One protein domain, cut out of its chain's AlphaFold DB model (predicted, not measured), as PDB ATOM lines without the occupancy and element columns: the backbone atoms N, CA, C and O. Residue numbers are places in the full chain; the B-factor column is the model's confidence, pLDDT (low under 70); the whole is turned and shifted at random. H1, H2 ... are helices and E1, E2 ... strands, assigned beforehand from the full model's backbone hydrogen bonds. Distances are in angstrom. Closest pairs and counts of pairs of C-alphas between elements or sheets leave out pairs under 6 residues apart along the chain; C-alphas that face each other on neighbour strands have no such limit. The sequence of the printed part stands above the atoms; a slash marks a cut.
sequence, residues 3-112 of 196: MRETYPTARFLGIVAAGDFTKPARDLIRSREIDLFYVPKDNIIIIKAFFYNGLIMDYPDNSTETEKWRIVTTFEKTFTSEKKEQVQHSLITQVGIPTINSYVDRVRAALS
ATOM      1  N   MET A   3     -19.050  53.866  26.824       68.50
ATOM      2  CA  MET A   3     -18.604  52.942  25.774       68.50
ATOM      3  C   MET A   3     -17.481  53.510  24.906       68.50
ATOM      4  O   MET A   3     -16.452  52.856  24.787       68.50
ATOM      5  N   ARG A   4     -17.640  54.720  24.345       67.44
ATOM      6  CA  ARG A   4     -16.583  55.380  23.554       67.44
ATOM      7  C   ARG A   4     -15.370  55.733  24.413       67.44
ATOM      8  O   ARG A   4     -14.247  55.568  23.963       67.44
ATOM      9  N   GLU A   5     -15.589  56.131  25.667       69.12
ATOM     10  CA  GLU A   5     -14.514  56.403  26.636       69.12
ATOM     11  C   GLU A   5     -13.729  55.137  27.015       69.12
ATOM     12  O   GLU A   5     -12.525  55.185  27.261       69.12
ATOM     13  N   THR A   6     -14.391  53.977  27.041       76.69
ATOM     14  CA  THR A   6     -13.749  52.709  27.418       76.69
ATOM     15  C   THR A   6     -13.104  52.013  26.220       76.69
ATOM     16  O   THR A   6     -11.976  51.512  26.339       76.69
ATOM     17  N   TYR A   7     -13.802  51.997  25.082       79.19
ATOM     18  CA  TYR A   7     -13.476  51.239  23.878       79.19
ATOM     19  C   TYR A   7     -13.395  52.170  22.659       79.19
ATOM     20  O   TYR A   7     -14.428  52.551  22.104       79.19
ATOM     21  N   PRO A   8     -12.189  52.475  22.156       76.44
ATOM     22  CA  PRO A   8     -12.043  53.355  20.996       76.44
ATOM     23  C   PRO A   8     -12.549  52.725  19.690       76.44
ATOM     24  O   PRO A   8     -12.766  53.417  18.698       76.44
ATOM     25  N   THR A   9     -12.750  51.406  19.692       81.12
ATOM     26  CA  THR A   9     -13.310  50.630  18.583       81.12
ATOM     27  C   THR A   9     -14.838  50.636  18.551       81.12
ATOM     28  O   THR A   9     -15.425  50.278  17.532       81.12
ATOM     29  N   ALA A  10     -15.505  51.074  19.625       84.88
ATOM     30  CA  ALA A  10     -16.957  51.208  19.675       84.88
ATOM     31  C   ALA A  10     -17.389  52.527  19.011       84.88
ATOM     32  O   ALA A  10     -17.665  53.527  19.673       84.88
ATOM     33  N   ARG A  11     -17.414  52.535  17.675       83.75
ATOM     34  CA  ARG A  11     -17.635  53.749  16.874       83.75
ATOM     35  C   ARG A  11     -19.099  54.180  16.770       83.75
ATOM     36  O   ARG A  11     -19.368  55.373  16.662       83.75
ATOM     37  N   PHE A  12     -20.046  53.250  16.887       86.06
ATOM     38  CA  PHE A  12     -21.480  53.532  16.802       86.06
ATOM     39  C   PHE A  12     -22.250  52.819  17.917       86.06
ATOM     40  O   PHE A  12     -22.020  51.638  18.180       86.06
ATOM     41  N   LEU A  13     -23.180  53.531  18.553       87.69
ATOM     42  CA  LEU A  13     -24.158  52.955  19.468       87.69
ATOM     43  C   LEU A  13     -25.536  53.458  19.058       87.69
ATOM     44  O   LEU A  13     -25.812  54.654  19.132       87.69
ATOM     45  N   GLY A  14     -26.389  52.530  18.638       89.19
ATOM     46  CA  GLY A  14     -27.730  52.846  18.184       89.19
ATOM     47  C   GLY A  14     -28.774  51.895  18.745       89.19
ATOM     48  O   GLY A  14     -28.486  50.745  19.072       89.19
ATOM     49  N   ILE A  15     -30.001  52.392  18.835       89.44
ATOM     50  CA  ILE A  15     -31.191  51.639  19.209       89.44
ATOM     51  C   ILE A  15     -32.139  51.646  18.014       89.44
ATOM     52  O   ILE A  15     -32.465  52.704  17.476       89.44
ATOM     53  N   VAL A  16     -32.614  50.463  17.633       89.50
ATOM     54  CA  VAL A  16     -33.741  50.298  16.713       89.50
ATOM     55  C   VAL A  16     -34.942  49.919  17.564       89.50
ATOM     56  O   VAL A  16     -34.977  48.838  18.147       89.50
ATOM     57  N   ALA A  17     -35.892  50.838  17.694       86.81
ATOM     58  CA  ALA A  17     -37.039  50.682  18.574       86.81
ATOM     59  C   ALA A  17     -38.350  50.882  17.820       86.81
ATOM     60  O   ALA A  17     -38.504  51.798  17.013       86.81
ATOM     61  N   ALA A  18     -39.310  50.037  18.158       83.50
ATOM     62  CA  ALA A  18     -40.678  50.056  17.678       83.50
ATOM     63  C   ALA A  18     -41.585  49.989  18.913       83.50
ATOM     64  O   ALA A  18     -41.391  49.098  19.738       83.50
ATOM     65  N   GLY A  19     -42.512  50.933  19.103       78.00
ATOM     66  CA  GLY A  19     -43.337  50.940  20.324       78.00
ATOM     67  C   GLY A  19     -43.731  52.315  20.860       78.00
ATOM     68  O   GLY A  19     -43.510  53.349  20.222       78.00
ATOM     69  N   ASP A  20     -44.245  52.312  22.089       77.88
ATOM     70  CA  ASP A  20     -44.602  53.510  22.855       77.88
ATOM     71  C   ASP A  20     -43.416  53.986  23.687       77.88
ATOM     72  O   ASP A  20     -43.325  53.787  24.897       77.88
ATOM     73  N   PHE A  21     -42.460  54.627  23.019       82.19
ATOM     74  CA  PHE A  21     -41.438  55.372  23.738       82.19
ATOM     75  C   PHE A  21     -42.014  56.718  24.149       82.19
ATOM     76  O   PHE A  21     -42.437  57.513  23.308       82.19
ATOM     77  N   THR A  22     -41.991  57.018  25.443       84.06
ATOM     78  CA  THR A  22     -42.367  58.346  25.923       84.06
ATOM     79  C   THR A  22     -41.349  59.384  25.444       84.06
ATOM     80  O   THR A  22     -40.175  59.079  25.206       84.06
ATOM     81  N   LYS A  23     -41.777  60.644  25.293       86.62
ATOM     82  CA  LYS A  23     -40.866  61.740  24.929       86.62
ATOM     83  C   LYS A  23     -39.648  61.827  25.875       86.62
ATOM     84  O   LYS A  23     -38.540  61.841  25.345       86.62
ATOM     85  N   PRO A  24     -39.802  61.763  27.215       90.06
ATOM     86  CA  PRO A  24     -38.659  61.764  28.131       90.06
ATOM     87  C   PRO A  24     -37.664  60.621  27.888       90.06
ATOM     88  O   PRO A  24     -36.459  60.841  27.953       90.06
ATOM     89  N   ALA A  25     -38.143  59.414  27.559       87.69
ATOM     90  CA  ALA A  25     -37.264  58.286  27.258       87.69
ATOM     91  C   ALA A  25     -36.441  58.529  25.982       87.69
ATOM     92  O   ALA A  25     -35.240  58.265  25.958       87.69
ATOM     93  N   ARG A  26     -37.061  59.084  24.932       87.94
ATOM     94  CA  ARG A  26     -36.347  59.450  23.695       87.94
ATOM     95  C   ARG A  26     -35.336  60.568  23.925       87.94
ATOM     96  O   ARG A  26     -34.240  60.515  23.372       87.94
ATOM     97  N   ASP A  27     -35.691  61.557  24.736       89.56
ATOM     98  CA  ASP A  27     -34.815  62.686  25.041       89.56
ATOM     99  C   ASP A  27     -33.595  62.229  25.859       89.56
ATOM    100  O   ASP A  27     -32.480  62.649  25.562       89.56
ATOM    101  N   LEU A  28     -33.767  61.282  26.789       88.81
ATOM    102  CA  LEU A  28     -32.664  60.665  27.540       88.81
ATOM    103  C   LEU A  28     -31.697  59.872  26.645       88.81
ATOM    104  O   LEU A  28     -30.488  59.885  26.867       88.81
ATOM    105  N   ILE A  29     -32.213  59.158  25.640       88.19
ATOM    106  CA  ILE A  29     -31.385  58.427  24.667       88.19
ATOM    107  C   ILE A  29     -30.535  59.425  23.867       88.19
ATOM    108  O   ILE A  29     -29.316  59.275  23.778       88.19
ATOM    109  N   ARG A  30     -31.164  60.496  23.367       84.50
ATOM    110  CA  ARG A  30     -30.487  61.554  22.603       84.50
ATOM    111  C   ARG A  30     -29.467  62.323  23.433       84.50
ATOM    112  O   ARG A  30     -28.381  62.594  22.938       84.50
ATOM    113  N   SER A  31     -29.772  62.630  24.695       86.56
ATOM    114  CA  SER A  31     -28.849  63.341  25.590       86.56
ATOM    115  C   SER A  31     -27.597  62.531  25.922       86.56
ATOM    116  O   SER A  31     -26.628  63.076  26.438       86.56
ATOM    117  N   ARG A  32     -27.629  61.217  25.682       85.12
ATOM    118  CA  ARG A  32     -26.480  60.326  25.830       85.12
ATOM    119  C   ARG A  32     -25.748  60.091  24.517       85.12
ATOM    120  O   ARG A  32     -24.873  59.243  24.526       85.12
ATOM    121  N   GLU A  33     -26.093  60.791  23.434       82.50
ATOM    122  CA  GLU A  33     -25.520  60.599  22.090       82.50
ATOM    123  C   GLU A  33     -25.727  59.178  21.538       82.50
ATOM    124  O   GLU A  33     -24.914  58.660  20.777       82.50
ATOM    125  N   ILE A  34     -26.815  58.518  21.945       87.81
ATOM    126  CA  ILE A  34     -27.217  57.230  21.379       87.81
ATOM    127  C   ILE A  34     -28.112  57.509  20.173       87.81
ATOM    128  O   ILE A  34     -29.141  58.181  20.294       87.81
ATOM    129  N   ASP A  35     -27.745  56.967  19.014       89.50
ATOM    130  CA  ASP A  35     -28.564  57.073  17.811       89.50
ATOM    131  C   ASP A  35     -29.865  56.279  17.989       89.50
ATOM    132  O   ASP A  35     -29.868  55.157  18.490       89.50
ATOM    133  N   LEU A  36     -30.994  56.836  17.560       90.00
ATOM    134  CA  LEU A  36     -32.297  56.192  17.718       90.00
ATOM    135  C   LEU A  36     -33.023  56.124  16.376       90.00
ATOM    136  O   LEU A  36     -33.467  57.146  15.849       90.00
ATOM    137  N   PHE A  37     -33.198  54.910  15.860       91.00
ATOM    138  CA  PHE A  37     -34.166  54.613  14.813       91.00
ATOM    139  C   PHE A  37     -35.485  54.229  15.470       91.00
ATOM    140  O   PHE A  37     -35.646  53.115  15.967       91.00
ATOM    141  N   TYR A  38     -36.413  55.179  15.524       88.19
ATOM    142  CA  TYR A  38     -37.680  55.000  16.221       88.19
ATOM    143  C   TYR A  38     -38.846  54.917  15.244       88.19
ATOM    144  O   TYR A  38     -39.089  55.852  14.481       88.19
ATOM    145  N   VAL A  39     -39.597  53.822  15.330       85.38
ATOM    146  CA  VAL A  39     -40.876  53.638  14.646       85.38
ATOM    147  C   VAL A  39     -41.998  53.725  15.692       85.38
ATOM    148  O   VAL A  39     -42.098  52.855  16.561       85.38
ATOM    149  N   PRO A  40     -42.840  54.771  15.668       79.94
ATOM    150  CA  PRO A  40     -43.919  54.923  16.641       79.94
ATOM    151  C   PRO A  40     -44.997  53.844  16.475       79.94
ATOM    152  O   PRO A  40     -45.380  53.518  15.350       79.94
ATOM    153  N   LYS A  41     -45.512  53.325  17.598       74.38
ATOM    154  CA  LYS A  41     -46.668  52.408  17.618       74.38
ATOM    155  C   LYS A  41     -47.976  53.160  17.362       74.38
ATOM    156  O   LYS A  41     -48.707  52.784  16.449       74.38
ATOM    157  N   ASP A  42     -48.200  54.258  18.088       60.38
ATOM    158  CA  ASP A  42     -49.446  55.047  18.044       60.38
ATOM    159  C   ASP A  42     -49.732  55.721  16.697       60.38
ATOM    160  O   ASP A  42     -50.881  55.954  16.328       60.38
ATOM    161  N   ASN A  43     -48.698  55.965  15.896       52.12
ATOM    162  CA  ASN A  43     -48.870  56.442  14.533       52.12
ATOM    163  C   ASN A  43     -48.805  55.279  13.566       52.12
ATOM    164  O   ASN A  43     -47.866  55.216  12.787       52.12
ATOM    165  N   ILE A  44     -49.841  54.432  13.567       59.69
ATOM    166  CA  ILE A  44     -50.341  53.713  12.388       59.69
ATOM    167  C   ILE A  44     -49.387  52.668  11.769       59.69
ATOM    168  O   ILE A  44     -49.871  51.672  11.263       59.69
ATOM    169  N   ILE A  45     -48.068  52.812  11.800       64.88
ATOM    170  CA  ILE A  45     -47.168  52.176  10.847       64.88
ATOM    171  C   ILE A  45     -46.992  50.699  11.175       64.88
ATOM    172  O   ILE A  45     -47.187  49.832  10.333       64.88
ATOM    173  N   ILE A  46     -46.683  50.381  12.431       73.69
ATOM    174  CA  ILE A  46     -46.481  48.983  12.815       73.69
ATOM    175  C   ILE A  46     -47.833  48.268  12.822       73.69
ATOM    176  O   ILE A  46     -48.010  47.274  12.126       73.69
ATOM    177  N   ILE A  47     -48.825  48.814  13.532       75.38
ATOM    178  CA  ILE A  47     -50.152  48.191  13.624       75.38
ATOM    179  C   ILE A  47     -50.793  48.054  12.236       75.38
ATOM    180  O   ILE A  47     -51.291  46.978  11.919       75.38
ATOM    181  N   LYS A  48     -50.730  49.072  11.361       77.06
ATOM    182  CA  LYS A  48     -51.260  48.949   9.996       77.06
ATOM    183  C   LYS A  48     -50.429  48.035   9.118       77.06
ATOM    184  O   LYS A  48     -51.023  47.334   8.313       77.06
ATOM    185  N   ALA A  49     -49.102  48.003   9.229       83.44
ATOM    186  CA  ALA A  49     -48.305  47.049   8.457       83.44
ATOM    187  C   ALA A  49     -48.699  45.605   8.790       83.44
ATOM    188  O   ALA A  49     -48.908  44.812   7.879       83.44
ATOM    189  N   PHE A  50     -48.888  45.267  10.064       86.62
ATOM    190  CA  PHE A  50     -49.376  43.941  10.444       86.62
ATOM    191  C   PHE A  50     -50.842  43.732  10.026       86.62
ATOM    192  O   PHE A  50     -51.157  42.719   9.401       86.62
ATOM    193  N   PHE A  51     -51.713  44.720  10.247       86.06
ATOM    194  CA  PHE A  51     -53.133  44.648   9.888       86.06
ATOM    195  C   PHE A  51     -53.384  44.505   8.380       86.06
ATOM    196  O   PHE A  51     -54.212  43.693   7.979       86.06
ATOM    197  N   TYR A  52     -52.657  45.227   7.520       85.19
ATOM    198  CA  TYR A  52     -52.769  45.088   6.058       85.19
ATOM    199  C   TYR A  52     -52.323  43.717   5.565       85.19
ATOM    200  O   TYR A  52     -52.771  43.257   4.520       85.19
ATOM    201  N   ASN A  53     -51.491  43.042   6.351       86.50
ATOM    202  CA  ASN A  53     -51.132  41.659   6.121       86.50
ATOM    203  C   ASN A  53     -52.081  40.694   6.846       86.50
ATOM    204  O   ASN A  53     -51.814  39.506   6.886       86.50
ATOM    205  N   GLY A  54     -53.214  41.137   7.388       84.50
ATOM    206  CA  GLY A  54     -54.177  40.259   8.059       84.50
ATOM    207  C   GLY A  54     -53.675  39.689   9.387       84.50
ATOM    208  O   GLY A  54     -54.153  38.641   9.816       84.50
ATOM    209  N   LEU A  55     -52.709  40.349  10.030       86.25
ATOM    210  CA  LEU A  55     -52.202  39.989  11.351       86.25
ATOM    211  C   LEU A  55     -52.699  40.979  12.404       86.25
ATOM    212  O   LEU A  55     -52.729  42.190  12.184       86.25
ATOM    213  N   ILE A  56     -53.033  40.454  13.578       83.88
ATOM    214  CA  ILE A  56     -53.423  41.238  14.750       83.88
ATOM    215  C   ILE A  56     -52.297  41.111  15.770       83.88
ATOM    216  O   ILE A  56     -52.052  40.025  16.287       83.88
ATOM    217  N   MET A  57     -51.585  42.211  16.007       77.94
ATOM    218  CA  MET A  57     -50.394  42.249  16.867       77.94
ATOM    219  C   MET A  57     -50.667  42.897  18.234       77.94
ATOM    220  O   MET A  57     -49.892  42.704  19.164       77.94
ATOM    221  N   ASP A  58     -51.751  43.661  18.358       75.81
ATOM    222  CA  ASP A  58     -52.118  44.367  19.586       75.81
ATOM    223  C   ASP A  58     -53.479  43.876  20.083       75.81
ATOM    224  O   ASP A  58     -54.333  43.480  19.280       75.81
ATOM    225  N   TYR A  59     -53.683  43.897  21.396       77.81
ATOM    226  CA  TYR A  59     -54.951  43.539  22.027       77.81
ATOM    227  C   TYR A  59     -55.333  44.594  23.070       77.81
ATOM    228  O   TYR A  59     -54.452  45.161  23.712       77.81
ATOM    229  N   PRO A  60     -56.634  44.865  23.275       79.31
ATOM    230  CA  PRO A  60     -57.073  45.768  24.332       79.31
ATOM    231  C   PRO A  60     -56.609  45.294  25.713       79.31
ATOM    232  O   PRO A  60     -56.760  44.114  26.038       79.31
ATOM    233  N   ASP A  61     -56.126  46.208  26.556       78.44
ATOM    234  CA  ASP A  61     -55.641  45.888  27.910       78.44
ATOM    235  C   ASP A  61     -56.703  45.214  28.794       78.44
ATOM    236  O   ASP A  61     -56.381  44.406  29.665       78.44
ATOM    237  N   ASN A  62     -57.982  45.505  28.542       87.00
ATOM    238  CA  ASN A  62     -59.125  44.927  29.251       87.00
ATOM    239  C   ASN A  62     -59.577  43.556  28.705       87.00
ATOM    240  O   ASN A  62     -60.592  43.026  29.162       87.00
ATOM    241  N   SER A  63     -58.858  42.982  27.736       87.00
ATOM    242  CA  SER A  63     -59.169  41.663  27.176       87.00
ATOM    243  C   SER A  63     -58.963  40.558  28.211       87.00
ATOM    244  O   SER A  63     -58.042  40.611  29.028       87.00
ATOM    245  N   THR A  64     -59.792  39.516  28.153       91.50
ATOM    246  CA  THR A  64     -59.620  38.327  29.000       91.50
ATOM    247  C   THR A  64     -58.358  37.555  28.607       91.50
ATOM    248  O   THR A  64     -57.933  37.593  27.452       91.50
ATOM    249  N   GLU A  65     -57.772  36.802  29.542       88.88
ATOM    250  CA  GLU A  65     -56.590  35.970  29.256       88.88
ATOM    251  C   GLU A  65     -56.848  34.950  28.138       88.88
ATOM    252  O   GLU A  65     -55.990  34.723  27.290       88.88
ATOM    253  N   THR A  66     -58.064  34.401  28.066       89.75
ATOM    254  CA  THR A  66     -58.480  33.510  26.974       89.75
ATOM    255  C   THR A  66     -58.395  34.197  25.611       89.75
ATOM    256  O   THR A  66     -57.939  33.594  24.641       89.75
ATOM    257  N   GLU A  67     -58.806  35.463  25.529       85.62
ATOM    258  CA  GLU A  67     -58.787  36.227  24.283       85.62
ATOM    259  C   GLU A  67     -57.363  36.637  23.890       85.62
ATOM    260  O   GLU A  67     -56.979  36.485  22.729       85.62
ATOM    261  N   LYS A  68     -56.538  37.050  24.861       87.12
ATOM    262  CA  LYS A  68     -55.107  37.304  24.635       87.12
ATOM    263  C   LYS A  68     -54.406  36.057  24.104       87.12
ATOM    264  O   LYS A  68     -53.696  36.129  23.102       87.12
ATOM    265  N   TRP A  69     -54.655  34.905  24.727       87.75
ATOM    266  CA  TRP A  69     -54.083  33.631  24.303       87.75
ATOM    267  C   TRP A  69     -54.520  33.270  22.882       87.75
ATOM    268  O   TRP A  69     -53.681  32.959  22.040       87.75
ATOM    269  N   ARG A  70     -55.815  33.414  22.565       88.56
ATOM    270  CA  ARG A  70     -56.347  33.185  21.214       88.56
ATOM    271  C   ARG A  70     -55.641  34.046  20.164       88.56
ATOM    272  O   ARG A  70     -55.293  33.526  19.101       88.56
ATOM    273  N   ILE A  71     -55.431  35.334  20.440       85.94
ATOM    274  CA  ILE A  71     -54.749  36.268  19.530       85.94
ATOM    275  C   ILE A  71     -53.294  35.842  19.319       85.94
ATOM    276  O   ILE A  71     -52.879  35.685  18.171       85.94
ATOM    277  N   VAL A  72     -52.556  35.561  20.396       87.94
ATOM    278  CA  VAL A  72     -51.151  35.125  20.325       87.94
ATOM    279  C   VAL A  72     -51.015  33.823  19.537       87.94
ATOM    280  O   VAL A  72     -50.257  33.767  18.574       87.94
ATOM    281  N   THR A  73     -51.801  32.794  19.860       89.69
ATOM    282  CA  THR A  73     -51.722  31.500  19.165       89.69
ATOM    283  C   THR A  73     -52.127  31.609  17.693       89.69
ATOM    284  O   THR A  73     -51.585  30.907  16.839       89.69
ATOM    285  N   THR A  74     -53.086  32.482  17.367       88.19
ATOM    286  CA  THR A  74     -53.473  32.738  15.971       88.19
ATOM    287  C   THR A  74     -52.341  33.428  15.219       88.19
ATOM    288  O   THR A  74     -52.006  33.008  14.109       88.19
ATOM    289  N   PHE A  75     -51.723  34.437  15.835       89.81
ATOM    290  CA  PHE A  75     -50.587  35.159  15.278       89.81
ATOM    291  C   PHE A  75     -49.402  34.223  15.020       89.81
ATOM    292  O   PHE A  75     -48.891  34.191  13.907       89.81
ATOM    293  N   GLU A  76     -49.011  33.393  15.989       88.50
ATOM    294  CA  GLU A  76     -47.899  32.443  15.839       88.50
ATOM    295  C   GLU A  76     -48.101  31.478  14.666       88.50
ATOM    296  O   GLU A  76     -47.165  31.205  13.914       88.50
ATOM    297  N   LYS A  77     -49.334  31.001  14.460       89.62
ATOM    298  CA  LYS A  77     -49.671  30.106  13.343       89.62
ATOM    299  C   LYS A  77     -49.639  30.803  11.984       89.62
ATOM    300  O   LYS A  77     -49.327  30.164  10.985       89.62
ATOM    301  N   THR A  78     -49.998  32.084  11.931       88.50
ATOM    302  CA  THR A  78     -50.096  32.850  10.677       88.50
ATOM    303  C   THR A  78     -48.832  33.632  10.335       88.50
ATOM    304  O   THR A  78     -48.643  33.995   9.174       88.50
ATOM    305  N   PHE A  79     -47.928  33.853  11.292       91.50
ATOM    306  CA  PHE A  79     -46.674  34.582  11.099       91.50
ATOM    307  C   PHE A  79     -45.562  33.705  10.497       91.50
ATOM    308  O   PHE A  79     -44.470  33.534  11.049       91.50
ATOM    309  N   THR A  80     -45.861  33.138   9.330       92.56
ATOM    310  CA  THR A  80     -44.948  32.317   8.525       92.56
ATOM    311  C   THR A  80     -43.835  33.157   7.888       92.56
ATOM    312  O   THR A  80     -43.874  34.388   7.907       92.56
ATOM    313  N   SER A  81     -42.826  32.509   7.294       92.31
ATOM    314  CA  SER A  81     -41.730  33.202   6.594       92.31
ATOM    315  C   SER A  81     -42.225  34.107   5.464       92.31
ATOM    316  O   SER A  81     -41.817  35.260   5.390       92.31
ATOM    317  N   GLU A  82     -43.177  33.630   4.657       92.00
ATOM    318  CA  GLU A  82     -43.820  34.441   3.615       92.00
ATOM    319  C   GLU A  82     -44.494  35.678   4.221       92.00
ATOM    320  O   GLU A  82     -44.366  36.797   3.725       92.00
ATOM    321  N   LYS A  83     -45.165  35.504   5.364       90.56
ATOM    322  CA  LYS A  83     -45.843  36.607   6.034       90.56
ATOM    323  C   LYS A  83     -44.882  37.654   6.582       90.56
ATOM    324  O   LYS A  83     -45.187  38.844   6.540       90.56
ATOM    325  N   LYS A  84     -43.712  37.221   7.056       91.56
ATOM    326  CA  LYS A  84     -42.632  38.112   7.495       91.56
ATOM    327  C   LYS A  84     -42.145  38.999   6.355       91.56
ATOM    328  O   LYS A  84     -41.993  40.197   6.576       91.56
ATOM    329  N   GLU A  85     -41.966  38.452   5.157       92.94
ATOM    330  CA  GLU A  85     -41.551  39.224   3.978       92.94
ATOM    331  C   GLU A  85     -42.612  40.260   3.575       92.94
ATOM    332  O   GLU A  85     -42.290  41.429   3.348       92.94
ATOM    333  N   GLN A  86     -43.894  39.879   3.573       91.38
ATOM    334  CA  GLN A  86     -44.993  40.803   3.258       91.38
ATOM    335  C   GLN A  86     -45.088  41.961   4.272       91.38
ATOM    336  O   GLN A  86     -45.221  43.136   3.899       91.38
ATOM    337  N   VAL A  87     -44.961  41.650   5.568       90.00
ATOM    338  CA  VAL A  87     -44.928  42.654   6.643       90.00
ATOM    339  C   VAL A  87     -43.691  43.537   6.531       90.00
ATOM    340  O   VAL A  87     -43.810  44.754   6.651       90.00
ATOM    341  N   GLN A  88     -42.518  42.967   6.254       90.25
ATOM    342  CA  GLN A  88     -41.282  43.718   6.044       90.25
ATOM    343  C   GLN A  88     -41.441  44.729   4.907       90.25
ATOM    344  O   GLN A  88     -41.122  45.903   5.088       90.25
ATOM    345  N   HIS A  89     -41.970  44.306   3.758       89.88
ATOM    346  CA  HIS A  89     -42.196  45.197   2.622       89.88
ATOM    347  C   HIS A  89     -43.162  46.336   2.980       89.88
ATOM    348  O   HIS A  89     -42.924  47.501   2.649       89.88
ATOM    349  N   SER A  90     -44.212  46.015   3.738       89.31
ATOM    350  CA  SER A  90     -45.184  46.995   4.229       89.31
ATOM    351  C   SER A  90     -44.546  47.997   5.197       89.31
ATOM    352  O   SER A  90     -44.774  49.199   5.071       89.31
ATOM    353  N   LEU A  91     -43.701  47.533   6.123       88.00
ATOM    354  CA  LEU A  91     -42.968  48.386   7.060       88.00
ATOM    355  C   LEU A  91     -41.985  49.306   6.333       88.00
ATOM    356  O   LEU A  91     -41.973  50.503   6.601       88.00
ATOM    357  N   ILE A  92     -41.206  48.781   5.383       88.62
ATOM    358  CA  ILE A  92     -40.268  49.580   4.578       88.62
ATOM    359  C   ILE A  92     -41.016  50.672   3.812       88.62
ATOM    360  O   ILE A  92     -40.593  51.827   3.810       88.62
ATOM    361  N   THR A  93     -42.148  50.320   3.202       87.75
ATOM    362  CA  THR A  93     -42.976  51.260   2.438       87.75
ATOM    363  C   THR A  93     -43.532  52.369   3.329       87.75
ATOM    364  O   THR A  93     -43.491  53.537   2.956       87.75
ATOM    365  N   GLN A  94     -44.022  52.023   4.520       86.56
ATOM    366  CA  GLN A  94     -44.658  52.982   5.424       86.56
ATOM    367  C   GLN A  94     -43.662  53.860   6.191       86.56
ATOM    368  O   GLN A  94     -43.925  55.041   6.392       86.56
ATOM    369  N   VAL A  95     -42.520  53.309   6.611       87.00
ATOM    370  CA  VAL A  95     -41.423  54.084   7.221       87.00
ATOM    371  C   VAL A  95     -40.738  54.975   6.179       87.00
ATOM    372  O   VAL A  95     -40.262  56.070   6.495       87.00
ATOM    373  N   GLY A  96     -40.707  54.509   4.933       88.50
ATOM    374  CA  GLY A  96     -40.080  55.180   3.812       88.50
ATOM    375  C   GLY A  96     -38.605  54.812   3.675       88.50
ATOM    376  O   GLY A  96     -37.808  54.931   4.609       88.50
ATOM    377  N   ILE A  97     -38.229  54.436   2.451       89.12
ATOM    378  CA  ILE A  97     -36.843  54.157   2.056       89.12
ATOM    379  C   ILE A  97     -35.886  55.307   2.429       89.12
ATOM    380  O   ILE A  97     -34.816  55.008   2.957       89.12
ATOM    381  N   PRO A  98     -36.231  56.604   2.257       91.06
ATOM    382  CA  PRO A  98     -35.328  57.693   2.638       91.06
ATOM    383  C   PRO A  98     -34.968  57.705   4.130       91.06
ATOM    384  O   PRO A  98     -33.817  57.955   4.481       91.06
ATOM    385  N   THR A  99     -35.922  57.389   5.011       89.69
ATOM    386  CA  THR A  99     -35.702  57.327   6.466       89.69
ATOM    387  C   THR A  99     -34.739  56.199   6.826       89.69
ATOM    388  O   THR A  99     -33.824  56.389   7.630       89.69
ATOM    389  N   ILE A 100     -34.930  55.029   6.208       91.12
ATOM    390  CA  ILE A 100     -34.067  53.856   6.392       91.12
ATOM    391  C   ILE A 100     -32.662  54.161   5.878       91.12
ATOM    392  O   ILE A 100     -31.698  54.000   6.623       91.12
ATOM    393  N   ASN A 101     -32.545  54.667   4.649       92.94
ATOM    394  CA  ASN A 101     -31.260  55.010   4.046       92.94
ATOM    395  C   ASN A 101     -30.517  56.048   4.883       92.94
ATOM    396  O   ASN A 101     -29.356  55.838   5.200       92.94
ATOM    397  N   SER A 102     -31.201  57.091   5.356       91.94
ATOM    398  CA  SER A 102     -30.595  58.093   6.236       91.94
ATOM    399  C   SER A 102     -30.015  57.481   7.518       91.94
ATOM    400  O   SER A 102     -28.953  57.904   7.974       91.94
ATOM    401  N   TYR A 103     -30.682  56.490   8.119       92.00
ATOM    402  CA  TYR A 103     -30.138  55.790   9.285       92.00
ATOM    403  C   TYR A 103     -28.935  54.919   8.927       92.00
ATOM    404  O   TYR A 103     -27.916  54.981   9.610       92.00
ATOM    405  N   VAL A 104     -29.028  54.154   7.837       91.94
ATOM    406  CA  VAL A 104     -27.913  53.344   7.333       91.94
ATOM    407  C   VAL A 104     -26.703  54.223   7.017       91.94
ATOM    408  O   VAL A 104     -25.584  53.859   7.362       91.94
ATOM    409  N   ASP A 105     -26.909  55.399   6.430       90.81
ATOM    410  CA  ASP A 105     -25.838  56.334   6.099       90.81
ATOM    411  C   ASP A 105     -25.187  56.920   7.355       90.81
ATOM    412  O   ASP A 105     -23.968  57.049   7.390       90.81
ATOM    413  N   ARG A 106     -25.947  57.174   8.434       90.25
ATOM    414  CA  ARG A 106     -25.363  57.538   9.740       90.25
ATOM    415  C   ARG A 106     -24.509  56.417  10.326       90.25
ATOM    416  O   ARG A 106     -23.404  56.680  10.793       90.25
ATOM    417  N   VAL A 107     -24.989  55.172  10.267       89.50
ATOM    418  CA  VAL A 107     -24.219  53.996  10.711       89.50
ATOM    419  C   VAL A 107     -22.930  53.879   9.896       89.50
ATOM    420  O   VAL A 107     -21.849  53.764  10.468       89.50
ATOM    421  N   ARG A 108     -23.025  53.961   8.564       87.81
ATOM    422  CA  ARG A 108     -21.866  53.911   7.662       87.81
ATOM    423  C   ARG A 108     -20.889  55.042   7.938       87.81
ATOM    424  O   ARG A 108     -19.698  54.774   8.025       87.81
ATOM    425  N   ALA A 109     -21.360  56.274   8.109       86.44
ATOM    426  CA  ALA A 109     -20.510  57.423   8.405       86.44
ATOM    427  C   ALA A 109     -19.746  57.235   9.725       86.44
ATOM    428  O   ALA A 109     -18.534  57.419   9.763       86.44
ATOM    429  N   ALA A 110     -20.425  56.783  10.783       85.38
ATOM    430  CA  ALA A 110     -19.789  56.536  12.076       85.38
ATOM    431  C   ALA A 110     -18.770  55.386  12.022       85.38
ATOM    432  O   ALA A 110     -17.702  55.470  12.630       85.38
ATOM    433  N   LEU A 111     -19.088  54.308  11.297       84.38
ATOM    434  CA  LEU A 111     -18.186  53.169  11.141       84.38
ATOM    435  C   LEU A 111     -17.007  53.488  10.221       84.38
ATOM    436  O   LEU A 111     -15.917  53.035  10.509       84.38
ATOM    437  N   SER A 112     -17.186  54.277   9.164       84.44
ATOM    438  CA  SER A 112     -16.115  54.639   8.216       84.44
ATOM    439  C   SER A 112     -15.224  55.789   8.690       84.44
ATOM    440  O   SER A 112     -14.262  56.137   8.009       84.44
TER     441      SER A 112
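This is residues 3 to 112 of the 196 residues of an uncharacterized protein of Gammaproteobacteria bacterium (UniProt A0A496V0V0). Look first for a two-stranded parallel ribbon, E1 and E2, between helix H2 on one side and the last helix, H6, on the other. H5 makes a corner with H6 at about a right angle, H3 packs across H5, and H4 forms an arm at the far end, where residues 61 to 66 stick out; the short H1 is at the opposite end. The printed part has 110 residues with six named helices and two named strands, in the order H1 E1 H2 E2 H3 H4 H5 H6, and it is mostly helix. It is loose, with a radius of gyration of the C-alphas of 17.4 A, and elongated, spanning 50 by 29 by 24 A.

Find C-alpha 14 at (-27.730, 52.846, 18.184); from there E1, residues 14 to 19, runs 15.9 A. Its neighbour E2, residues 35 to 40, is 15.5 A long. Between them in the chain is H2, residues 23 to 31, 12.1 A. H1 is residues 3 to 6, and H3 is residues 45 to 52, 10.2 A. C-alpha 65 at (-56.590, 35.970, 29.256) begins H4, residues 65 to 78, 19.9 A. H5, residues 81 to 95, spans 20.9 A, and H6, residues 97 to 112, spans 21.6 A and ends at C-alpha 112 at (-16.115, 54.639, 8.216).

Begin at E1 and E2, parallel at 12 degrees, where you find N 15 and O 35 at 2.8 A and N 39 and O 17 at 2.9 A, within hydrogen-bond range. E1, H2 and E2 form a strand-helix-strand unit, two parallel neighbour strands with a helix between them in the chain, and its crossover is right-handed. The closest C-alphas of H2 and E2 are those of Ile 29 and Leu 36, 7.4 A apart; those of E2 and H6 are Phe 37 and Tyr 103, 6.9 A. H5 and H6 are close but not clearly touching, about perpendicular at 89 degrees, with the C-alphas of Ile 92 and Ile 100 closest at 7.7 A. H3 and H5 touch, opposite ways at a steep tilt of 47 degrees; their closest C-alphas, Ala 49 and Ser 90, are 5.3 A apart. H4 and H5 meet only through their link, and H3 and H4 are apart. H1 and E2 are apart. In H2, H3, H4, H5 and H6 every O i to N i+4 pair is within hydrogen-bond range; H1 is too short for such a pair.

The C-alphas of Thr 66 and Ser 112, the two farthest apart, are 50.9 A from each other. The printed part has no cut. The link from H3 to H4, residues 53 to 64, is long. The mean pLDDT of the printed part is 85.0; look for values under 70 at residues 3 to 5 and 42 to 45 of this model.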